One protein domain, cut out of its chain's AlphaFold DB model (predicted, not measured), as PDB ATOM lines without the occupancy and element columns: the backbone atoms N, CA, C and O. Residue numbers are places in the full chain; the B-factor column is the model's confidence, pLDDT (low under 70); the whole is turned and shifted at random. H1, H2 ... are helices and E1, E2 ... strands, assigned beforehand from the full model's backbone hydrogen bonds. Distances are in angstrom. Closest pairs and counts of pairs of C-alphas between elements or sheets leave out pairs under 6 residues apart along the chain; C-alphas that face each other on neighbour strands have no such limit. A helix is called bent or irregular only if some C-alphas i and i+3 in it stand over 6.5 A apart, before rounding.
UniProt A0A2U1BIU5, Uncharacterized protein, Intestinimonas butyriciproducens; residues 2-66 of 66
ATOM      1  N   PHE A   2     108.314  33.228 -32.946       59.12
ATOM      2  CA  PHE A   2     107.227  32.290 -33.319       59.12
ATOM      3  C   PHE A   2     107.360  30.855 -32.771       59.12
ATOM      4  O   PHE A   2     106.365  30.189 -32.519       59.12
ATOM      5  N   GLN A   3     108.584  30.354 -32.576       60.09
ATOM      6  CA  GLN A   3     108.787  28.978 -32.095       60.09
ATOM      7  C   GLN A   3     108.483  28.806 -30.600       60.09
ATOM      8  O   GLN A   3     108.068  27.730 -30.187       60.09
ATOM      9  N   SER A   4     108.654  29.861 -29.800       73.38
ATOM     10  CA  SER A   4     108.349  29.840 -28.364       73.38
ATOM     11  C   SER A   4     106.846  29.860 -28.083       73.38
ATOM     12  O   SER A   4     106.402  29.238 -27.129       73.38
ATOM     13  N   GLU A   5     106.065  30.537 -28.926       78.56
ATOM     14  CA  GLU A   5     104.604  30.590 -28.803       78.56
ATOM     15  C   GLU A   5     103.966  29.245 -29.162       78.56
ATOM     16  O   GLU A   5     103.182  28.706 -28.387       78.56
ATOM     17  N   ASN A   6     104.387  28.632 -30.274       76.69
ATOM     18  CA  ASN A   6     103.900  27.307 -30.661       76.69
ATOM     19  C   ASN A   6     104.235  26.234 -29.614       76.69
ATOM     20  O   ASN A   6     103.419  25.352 -29.367       76.69
ATOM     21  N   ALA A   7     105.411  26.312 -28.985       83.69
ATOM     22  CA  ALA A   7     105.775  25.402 -27.902       83.69
ATOM     23  C   ALA A   7     104.868  25.582 -26.671       83.69
ATOM     24  O   ALA A   7     104.440  24.591 -26.091       83.69
ATOM     25  N   MET A   8     104.527  26.825 -26.318       84.62
ATOM     26  CA  MET A   8     103.656  27.137 -25.177       84.62
ATOM     27  C   MET A   8     102.208  26.673 -25.391       84.62
ATOM     28  O   MET A   8     101.596  26.147 -24.471       84.62
ATOM     29  N   ILE A   9     101.669  26.816 -26.607       88.31
ATOM     30  CA  ILE A   9     100.310  26.349 -26.940       88.31
ATOM     31  C   ILE A   9     100.226  24.821 -26.887       88.31
ATOM     32  O   ILE A   9      99.232  24.264 -26.426       88.31
ATOM     33  N   VAL A  10     101.261  24.135 -27.380       90.81
ATOM     34  CA  VAL A  10     101.312  22.669 -27.342       90.81
ATOM     35  C   VAL A  10     101.425  22.168 -25.903       90.81
ATOM     36  O   VAL A  10     100.727  21.222 -25.557       90.81
ATOM     37  N   ASP A  11     102.244  22.810 -25.070       92.31
ATOM     38  CA  ASP A  11     102.392  22.453 -23.655       92.31
ATOM     39  C   ASP A  11     101.069  22.599 -22.877       92.31
ATOM     40  O   ASP A  11     100.650  21.650 -22.221       92.31
ATOM     41  N   ASP A  12     100.344  23.715 -23.040       93.50
ATOM     42  CA  ASP A  12      99.006  23.909 -22.443       93.50
ATOM     43  C   ASP A  12      98.003  22.840 -22.907       93.50
ATOM     44  O   ASP A  12      97.263  22.264 -22.107       93.50
ATOM     45  N   ALA A  13      97.988  22.535 -24.208       95.31
ATOM     46  CA  ALA A  13      97.084  21.532 -24.758       95.31
ATOM     47  C   ALA A  13      97.367  20.131 -24.198       95.31
ATOM     48  O   ALA A  13      96.423  19.405 -23.889       95.31
ATOM     49  N   LEU A  14      98.643  19.763 -24.051       95.88
ATOM     50  CA  LEU A  14      99.044  18.493 -23.450       95.88
ATOM     51  C   LEU A  14      98.668  18.444 -21.965       95.88
ATOM     52  O   LEU A  14      98.012  17.495 -21.554       95.88
ATOM     53  N   GLN A  15      98.949  19.501 -21.197       95.56
ATOM     54  CA  GLN A  15      98.580  19.574 -19.777       95.56
ATOM     55  C   GLN A  15      97.068  19.451 -19.550       95.56
ATOM     56  O   GLN A  15      96.627  18.807 -18.602       95.56
ATOM     57  N   ARG A  16      96.248  20.035 -20.429       96.31
ATOM     58  CA  ARG A  16      94.784  19.905 -20.361       96.31
ATOM     59  C   ARG A  16      94.294  18.499 -20.691       96.31
ATOM     60  O   ARG A  16      93.269  18.088 -20.155       96.31
ATOM     61  N   ILE A  17      94.982  17.790 -21.586       96.50
ATOM     62  CA  ILE A  17      94.677  16.390 -21.896       96.50
ATOM     63  C   ILE A  17      95.029  15.521 -20.691       96.50
ATOM     64  O   ILE A  17      94.163  14.789 -20.217       96.50
ATOM     65  N   ASP A  18      96.245  15.660 -20.165       95.62
ATOM     66  CA  ASP A  18      96.712  14.902 -19.003       95.62
ATOM     67  C   ASP A  18      95.782  15.129 -17.804       95.62
ATOM     68  O   ASP A  18      95.300  14.176 -17.202       95.62
ATOM     69  N   GLY A  19      95.387  16.380 -17.553       95.25
ATOM     70  CA  GLY A  19      94.470  16.716 -16.466       95.25
ATOM     71  C   GLY A  19      93.090  16.056 -16.547       95.25
ATOM     72  O   GLY A  19      92.478  15.866 -15.507       95.25
ATOM     73  N   VAL A  20      92.586  15.702 -17.736       94.75
ATOM     74  CA  VAL A  20      91.328  14.939 -17.879       94.75
ATOM     75  C   VAL A  20      91.577  13.439 -17.749       94.75
ATOM     76  O   VAL A  20      90.750  12.732 -17.179       94.75
ATOM     77  N   LEU A  21      92.693  12.953 -18.296       94.44
ATOM     78  CA  LEU A  21      93.046  11.533 -18.274       94.44
ATOM     79  C   LEU A  21      93.424  11.039 -16.873       94.44
ATOM     80  O   LEU A  21      93.211   9.866 -16.582       94.44
ATOM     81  N   ASP A  22      93.926  11.931 -16.022       95.25
ATOM     82  CA  ASP A  22      94.311  11.641 -14.640       95.25
ATOM     83  C   ASP A  22      93.138  11.738 -13.643       95.25
ATOM     84  O   ASP A  22      93.322  11.485 -12.451       95.25
ATOM     85  N   LEU A  23      91.928  12.106 -14.088       94.19
ATOM     86  CA  LEU A  23      90.756  12.132 -13.209       94.19
ATOM     87  C   LEU A  23      90.304  10.712 -12.876       94.19
ATOM     88  O   LEU A  23      89.944   9.931 -13.759       94.19
ATOM     89  N   ASP A  24      90.236  10.417 -11.581       93.50
ATOM     90  CA  ASP A  24      89.625   9.183 -11.108       93.50
ATOM     91  C   ASP A  24      88.130   9.145 -11.477       93.50
ATOM     92  O   ASP A  24      87.420  10.152 -11.341       93.50
ATOM     93  N   PRO A  25      87.607   7.983 -11.911       91.31
ATOM     94  CA  PRO A  25      86.175   7.815 -12.084       91.31
ATOM     95  C   PRO A  25      85.456   7.933 -10.736       91.31
ATOM     96  O   PRO A  25      86.042   7.785  -9.658       91.31
ATOM     97  N   LEU A  26      84.141   8.139 -10.791       90.50
ATOM     98  CA  LEU A  26      83.313   8.010  -9.598       90.50
ATOM     99  C   LEU A  26      83.482   6.609  -9.003       90.50
ATOM    100  O   LEU A  26      83.522   5.612  -9.723       90.50
ATOM    101  N   LYS A  27      83.570   6.548  -7.674       91.81
ATOM    102  CA  LYS A  27      83.707   5.283  -6.955       91.81
ATOM    103  C   LYS A  27      82.485   4.413  -7.218       91.81
ATOM    104  O   LYS A  27      81.363   4.798  -6.889       91.81
ATOM    105  N   GLU A  28      82.719   3.234  -7.769       92.50
ATOM    106  CA  GLU A  28      81.691   2.211  -7.885       92.50
ATOM    107  C   GLU A  28      81.535   1.479  -6.546       92.50
ATOM    108  O   GLU A  28      82.489   1.318  -5.785       92.50
ATOM    109  N   THR A  29      80.308   1.066  -6.232       90.12
ATOM    110  CA  THR A  29      80.029   0.265  -5.036       90.12
ATOM    111  C   THR A  29      80.418  -1.194  -5.277       90.12
ATOM    112  O   THR A  29      80.084  -1.761  -6.317       90.12
ATOM    113  N   ASP A  30      81.040  -1.839  -4.287       94.19
ATOM    114  CA  ASP A  30      81.334  -3.284  -4.317       94.19
ATOM    115  C   ASP A  30      80.057  -4.149  -4.368       94.19
ATOM    116  O   ASP A  30      80.089  -5.336  -4.705       94.19
ATOM    117  N   HIS A  31      78.913  -3.555  -4.022       92.50
ATOM    118  CA  HIS A  31      77.605  -4.197  -3.992       92.50
ATOM    119  C   HIS A  31      76.613  -3.418  -4.867       92.50
ATOM    120  O   HIS A  31      75.790  -2.664  -4.336       92.50
ATOM    121  N   PRO A  32      76.676  -3.565  -6.204       90.50
ATOM    122  CA  PRO A  32      75.737  -2.907  -7.099       90.50
ATOM    123  C   PRO A  32      74.318  -3.409  -6.834       90.50
ATOM    124  O   PRO A  32      74.067  -4.611  -6.729       90.50
ATOM    125  N   GLN A  33      73.385  -2.469  -6.724       86.25
ATOM    126  CA  GLN A  33      71.962  -2.759  -6.615       86.25
ATOM    127  C   GLN A  33      71.284  -2.477  -7.951       86.25
ATOM    128  O   GLN A  33      71.647  -1.541  -8.662       86.25
ATOM    129  N   HIS A  34      70.283  -3.288  -8.280       85.69
ATOM    130  CA  HIS A  34      69.406  -3.040  -9.413       85.69
ATOM    131  C   HIS A  34      68.044  -2.585  -8.895       85.69
ATOM    132  O   HIS A  34      67.521  -3.217  -7.973       85.69
ATOM    133  N   PRO A  35      67.464  -1.518  -9.466       85.88
ATOM    134  CA  PRO A  35      66.142  -1.074  -9.066       85.88
ATOM    135  C   PRO A  35      65.100  -2.137  -9.437       85.88
ATOM    136  O   PRO A  35      65.155  -2.734 -10.513       85.88
ATOM    137  N   GLU A  36      64.151  -2.382  -8.534       86.06
ATOM    138  CA  GLU A  36      63.046  -3.321  -8.770       86.06
ATOM    139  C   GLU A  36      62.054  -2.772  -9.808       86.06
ATOM    140  O   GLU A  36      61.487  -3.521 -10.605       86.06
ATOM    141  N   ASN A  37      61.840  -1.456  -9.804       89.50
ATOM    142  CA  ASN A  37      60.906  -0.751 -10.673       89.50
ATOM    143  C   ASN A  37      61.414   0.682 -10.958       89.50
ATOM    144  O   ASN A  37      62.605   0.951 -10.829       89.50
ATOM    145  N   GLY A  38      60.541   1.583 -11.420       88.81
ATOM    146  CA  GLY A  38      60.895   2.971 -11.747       88.81
ATOM    147  C   GLY A  38      60.926   3.936 -10.558       88.81
ATOM    148  O   GLY A  38      61.017   5.138 -10.795       88.81
ATOM    149  N   SER A  39      60.810   3.446  -9.322       88.94
ATOM    150  CA  SER A  39      60.834   4.286  -8.130       88.94
ATOM    151  C   SER A  39      62.219   4.873  -7.886       88.94
ATOM    152  O   SER A  39      63.253   4.280  -8.209       88.94
ATOM    153  N   VAL A  40      62.232   6.062  -7.293       88.62
ATOM    154  CA  VAL A  40      63.455   6.760  -6.900       88.62
ATOM    155  C   VAL A  40      63.306   7.205  -5.457       88.62
ATOM    156  O   VAL A  40      62.316   7.828  -5.080       88.62
ATOM    157  N   GLU A  41      64.313   6.893  -4.648       90.44
ATOM    158  CA  GLU A  41      64.361   7.284  -3.248       90.44
ATOM    159  C   GLU A  41      65.674   8.010  -2.944       90.44
ATOM    160  O   GLU A  41      66.763   7.529  -3.254       90.44
ATOM    161  N   LEU A  42      65.557   9.179  -2.319       91.06
ATOM    162  CA  LEU A  42      66.658   9.936  -1.740       91.06
ATOM    163  C   LEU A  42      66.522   9.874  -0.221       91.06
ATOM    164  O   LEU A  42      65.458  10.190   0.315       91.06
ATOM    165  N   GLN A  43      67.596   9.508   0.474       91.94
ATOM    166  CA  GLN A  43      67.634   9.460   1.935       91.94
ATOM    167  C   GLN A  43      68.809  10.292   2.442       91.94
ATOM    168  O   GLN A  43      69.961   9.953   2.181       91.94
ATOM    169  N   ASN A  44      68.512  11.364   3.183       92.75
ATOM    170  CA  ASN A  44      69.504  12.182   3.885       92.75
ATOM    171  C   ASN A  44      70.633  12.683   2.968       92.75
ATOM    172  O   ASN A  44      71.807  12.673   3.340       92.75
ATOM    173  N   VAL A  45      70.275  13.107   1.758       91.56
ATOM    174  CA  VAL A  45      71.242  13.566   0.761       91.56
ATOM    175  C   VAL A  45      71.562  15.039   0.998       91.56
ATOM    176  O   VAL A  45      70.664  15.882   1.065       91.56
ATOM    177  N   SER A  46      72.855  15.341   1.075       91.62
ATOM    178  CA  SER A  46      73.391  16.702   1.088       91.62
ATOM    179  C   SER A  46      74.341  16.882  -0.093       91.62
ATOM    180  O   SER A  46      75.090  15.966  -0.430       91.62
ATOM    181  N   PHE A  47      74.277  18.038  -0.748       90.94
ATOM    182  CA  PHE A  47      75.030  18.320  -1.970       90.94
ATOM    183  C   PHE A  47      75.382  19.808  -2.077       90.94
ATOM    184  O   PHE A  47      74.523  20.666  -1.853       90.94
ATOM    185  N   SER A  48      76.620  20.098  -2.482       93.25
ATOM    186  CA  SER A  48      77.123  21.430  -2.835       93.25
ATOM    187  C   SER A  48      77.769  21.407  -4.222       93.25
ATOM    188  O   SER A  48      78.301  20.388  -4.665       93.25
ATOM    189  N   TYR A  49      77.677  22.527  -4.941       87.56
ATOM    190  CA  TYR A  49      78.167  22.620  -6.323       87.56
ATOM    191  C   TYR A  49      79.690  22.742  -6.414       87.56
ATOM    192  O   TYR A  49      80.290  22.276  -7.378       87.56
ATOM    193  N   ASP A  50      80.298  23.387  -5.427       87.50
ATOM    194  CA  ASP A  50      81.732  23.648  -5.302       87.50
ATOM    195  C   ASP A  50      82.439  22.654  -4.368       87.50
ATOM    196  O   ASP A  50      83.667  22.645  -4.291       87.50
ATOM    197  N   GLY A  51      81.679  21.781  -3.701       79.31
ATOM    198  CA  GLY A  51      82.206  20.853  -2.707       79.31
ATOM    199  C   GLY A  51      82.393  21.473  -1.322       79.31
ATOM    200  O   GLY A  51      82.940  20.803  -0.449       79.31
ATOM    201  N   GLU A  52      81.944  22.711  -1.094       85.00
ATOM    202  CA  GLU A  52      82.068  23.382   0.198       85.00
ATOM    203  C   GLU A  52      80.829  23.141   1.075       85.00
ATOM    204  O   GLU A  52      79.684  23.213   0.622       85.00
ATOM    205  N   ASP A  53      81.053  22.835   2.356       76.31
ATOM    206  CA  ASP A  53      79.975  22.520   3.308       76.31
ATOM    207  C   ASP A  53      79.168  23.765   3.726       76.31
ATOM    208  O   ASP A  53      78.015  23.655   4.151       76.31
ATOM    209  N   GLU A  54      79.758  24.959   3.626       76.81
ATOM    210  CA  GLU A  54      79.119  26.217   4.036       76.81
ATOM    211  C   GLU A  54      78.062  26.700   3.023       76.81
ATOM    212  O   GLU A  54      77.111  27.381   3.413       76.81
ATOM    213  N   GLU A  55      78.154  26.264   1.759       81.50
ATOM    214  CA  GLU A  55      77.237  26.608   0.659       81.50
ATOM    215  C   GLU A  55      76.420  25.398   0.155       81.50
ATOM    216  O   GLU A  55      76.129  25.249  -1.036       81.50
ATOM    217  N   MET A  56      75.998  24.512   1.067       84.88
ATOM    218  CA  MET A  56      75.132  23.375   0.721       84.88
ATOM    219  C   MET A  56      73.833  23.818   0.029       84.88
ATOM    220  O   MET A  56      72.985  24.491   0.618       84.88
ATOM    221  N   PHE A  57      73.641  23.357  -1.210       87.69
ATOM    222  CA  PHE A  57      72.422  23.583  -1.988       87.69
ATOM    223  C   PHE A  57      71.292  22.641  -1.555       87.69
ATOM    224  O   PHE A  57      70.142  23.058  -1.420       87.69
ATOM    225  N   LEU A  58      71.625  21.372  -1.306       88.94
ATOM    226  CA  LEU A  58      70.738  20.412  -0.652       88.94
ATOM    227  C   LEU A  58      71.317  20.070   0.714       88.94
ATOM    228  O   LEU A  58      72.509  19.786   0.825       88.94
ATOM    229  N   LYS A  59      70.462  20.063   1.737       90.25
ATOM    230  CA  LYS A  59      70.837  19.686   3.096       90.25
ATOM    231  C   LYS A  59      69.796  18.756   3.694       90.25
ATOM    232  O   LYS A  59      68.630  19.132   3.791       90.25
ATOM    233  N   ASP A  60      70.244  17.567   4.095       89.38
ATOM    234  CA  ASP A  60      69.436  16.533   4.747       89.38
ATOM    235  C   ASP A  60      68.133  16.214   3.982       89.38
ATOM    236  O   ASP A  60      67.075  15.999   4.574       89.38
ATOM    237  N   TYR A  61      68.198  16.215   2.647       88.00
ATOM    238  CA  TYR A  61      67.029  16.083   1.782       88.00
ATOM    239  C   TYR A  61      66.625  14.613   1.613       88.00
ATOM    240  O   TYR A  61      67.459  13.768   1.279       88.00
ATOM    241  N   SER A  62      65.335  14.317   1.808       90.94
ATOM    242  CA  SER A  62      64.764  12.977   1.631       90.94
ATOM    243  C   SER A  62      63.460  13.036   0.833       90.94
ATOM    244  O   SER A  62      62.568  13.816   1.174       90.94
ATOM    245  N   VAL A  63      63.337  12.206  -0.207       90.12
ATOM    246  CA  VAL A  63      62.169  12.120  -1.106       90.12
ATOM    247  C   VAL A  63      61.944  10.674  -1.525       90.12
ATOM    248  O   VAL A  63      62.899   9.949  -1.775       90.12
ATOM    249  N   VAL A  64      60.677  10.280  -1.643       86.44
ATOM    250  CA  VAL A  64      60.252   8.998  -2.219       86.44
ATOM    251  C   VAL A  64      59.321   9.307  -3.392       86.44
ATOM    252  O   VAL A  64      58.243   9.865  -3.179       86.44
ATOM    253  N   GLU A  65      59.722   8.960  -4.613       77.12
ATOM    254  CA  GLU A  65      58.865   8.983  -5.805       77.12
ATOM    255  C   GLU A  65      58.502   7.547  -6.216       77.12
ATOM    256  O   GLU A  65      59.374   6.678  -6.303       77.12
ATOM    257  N   ILE A  66      57.198   7.305  -6.419       76.50
ATOM    258  CA  ILE A  66      56.579   5.993  -6.703       76.50
ATOM    259  C   ILE A  66      56.117   5.935  -8.157       76.50
ATOM    260  O   ILE A  66      55.418   6.888  -8.575       76.50
TER     261      ILE A  66
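This is residues 2 to 66 of the 66 residues of an uncharacterized protein of Intestinimonas butyriciproducens (UniProt A0A2U1BIU5). A long single helix, H1, sticks out as an arm from a small two-stranded hairpin, E1 and E2, and an irregular stretch of chain joins the two; the hairpin is itself sharply bent partway along both strands. The arm, residues 2 to 36, stands free and makes most of the length, with no folded core between helix and hairpin. The printed part has 65 residues, with one named helix and two named strands in the order H1, E1, E2; the sheet's order is E1 - E2, antiparallel, and the class is mixed, helices and strands. The whole is extended, with a radius of gyration of the C-alphas of 20.8 A, and its C-alphas span 63 by 31 by 20 A.

H1 is residues 2 to 21, from C-alpha 2 at (107.227, 32.290, -33.319) to C-alpha 21 at (93.046, 11.533, -18.274), a length of 29.3 A. Residues 22 to 39 belong to no named element. E1 is residues 40 to 47, 17.1 A from first to last C-alpha, and bends by 85 degrees at residue 44. E2 is residues 58 to 65, 17.3 A long, and bends by 70 degrees at residue 61; it ends with C-alpha 65 at (58.865, 8.983, -5.805).

In H1 every O i to N i+4 pair is within hydrogen-bond range, and the helix is not bent. H1 and E2 are apart. E1 and E2 form a hairpin of antiparallel neighbour strands, with 176 degrees between their N-to-C directions. The C-alphas of Val 40 and Glu 65 face each other at 5.2 A, and those of Phe 47 and Leu 58 at 5.0 A. Near the bends, the C-alphas of Asn 44 and Asp 60 face each other at 4.4 A, and those of Val 45 and Tyr 61 at 5.0 A. Across the pair, N 42 and O 63 are within hydrogen-bond range at 2.8 A, and N 58 and O 47 at 3.0 A.

The two C-alphas farthest apart are those of the first and last printed residues, Phe 2 and Ile 66, at 63.0 A. Ile 66 is the chain's last residue, and the printed part has no cut. The link from H1 to E1, 18 residues, is long; the link from E1 to E2, 10 residues, is short but not tight. The mean pLDDT of the printed part is 87.9, and residues 2 to 3 are under 70.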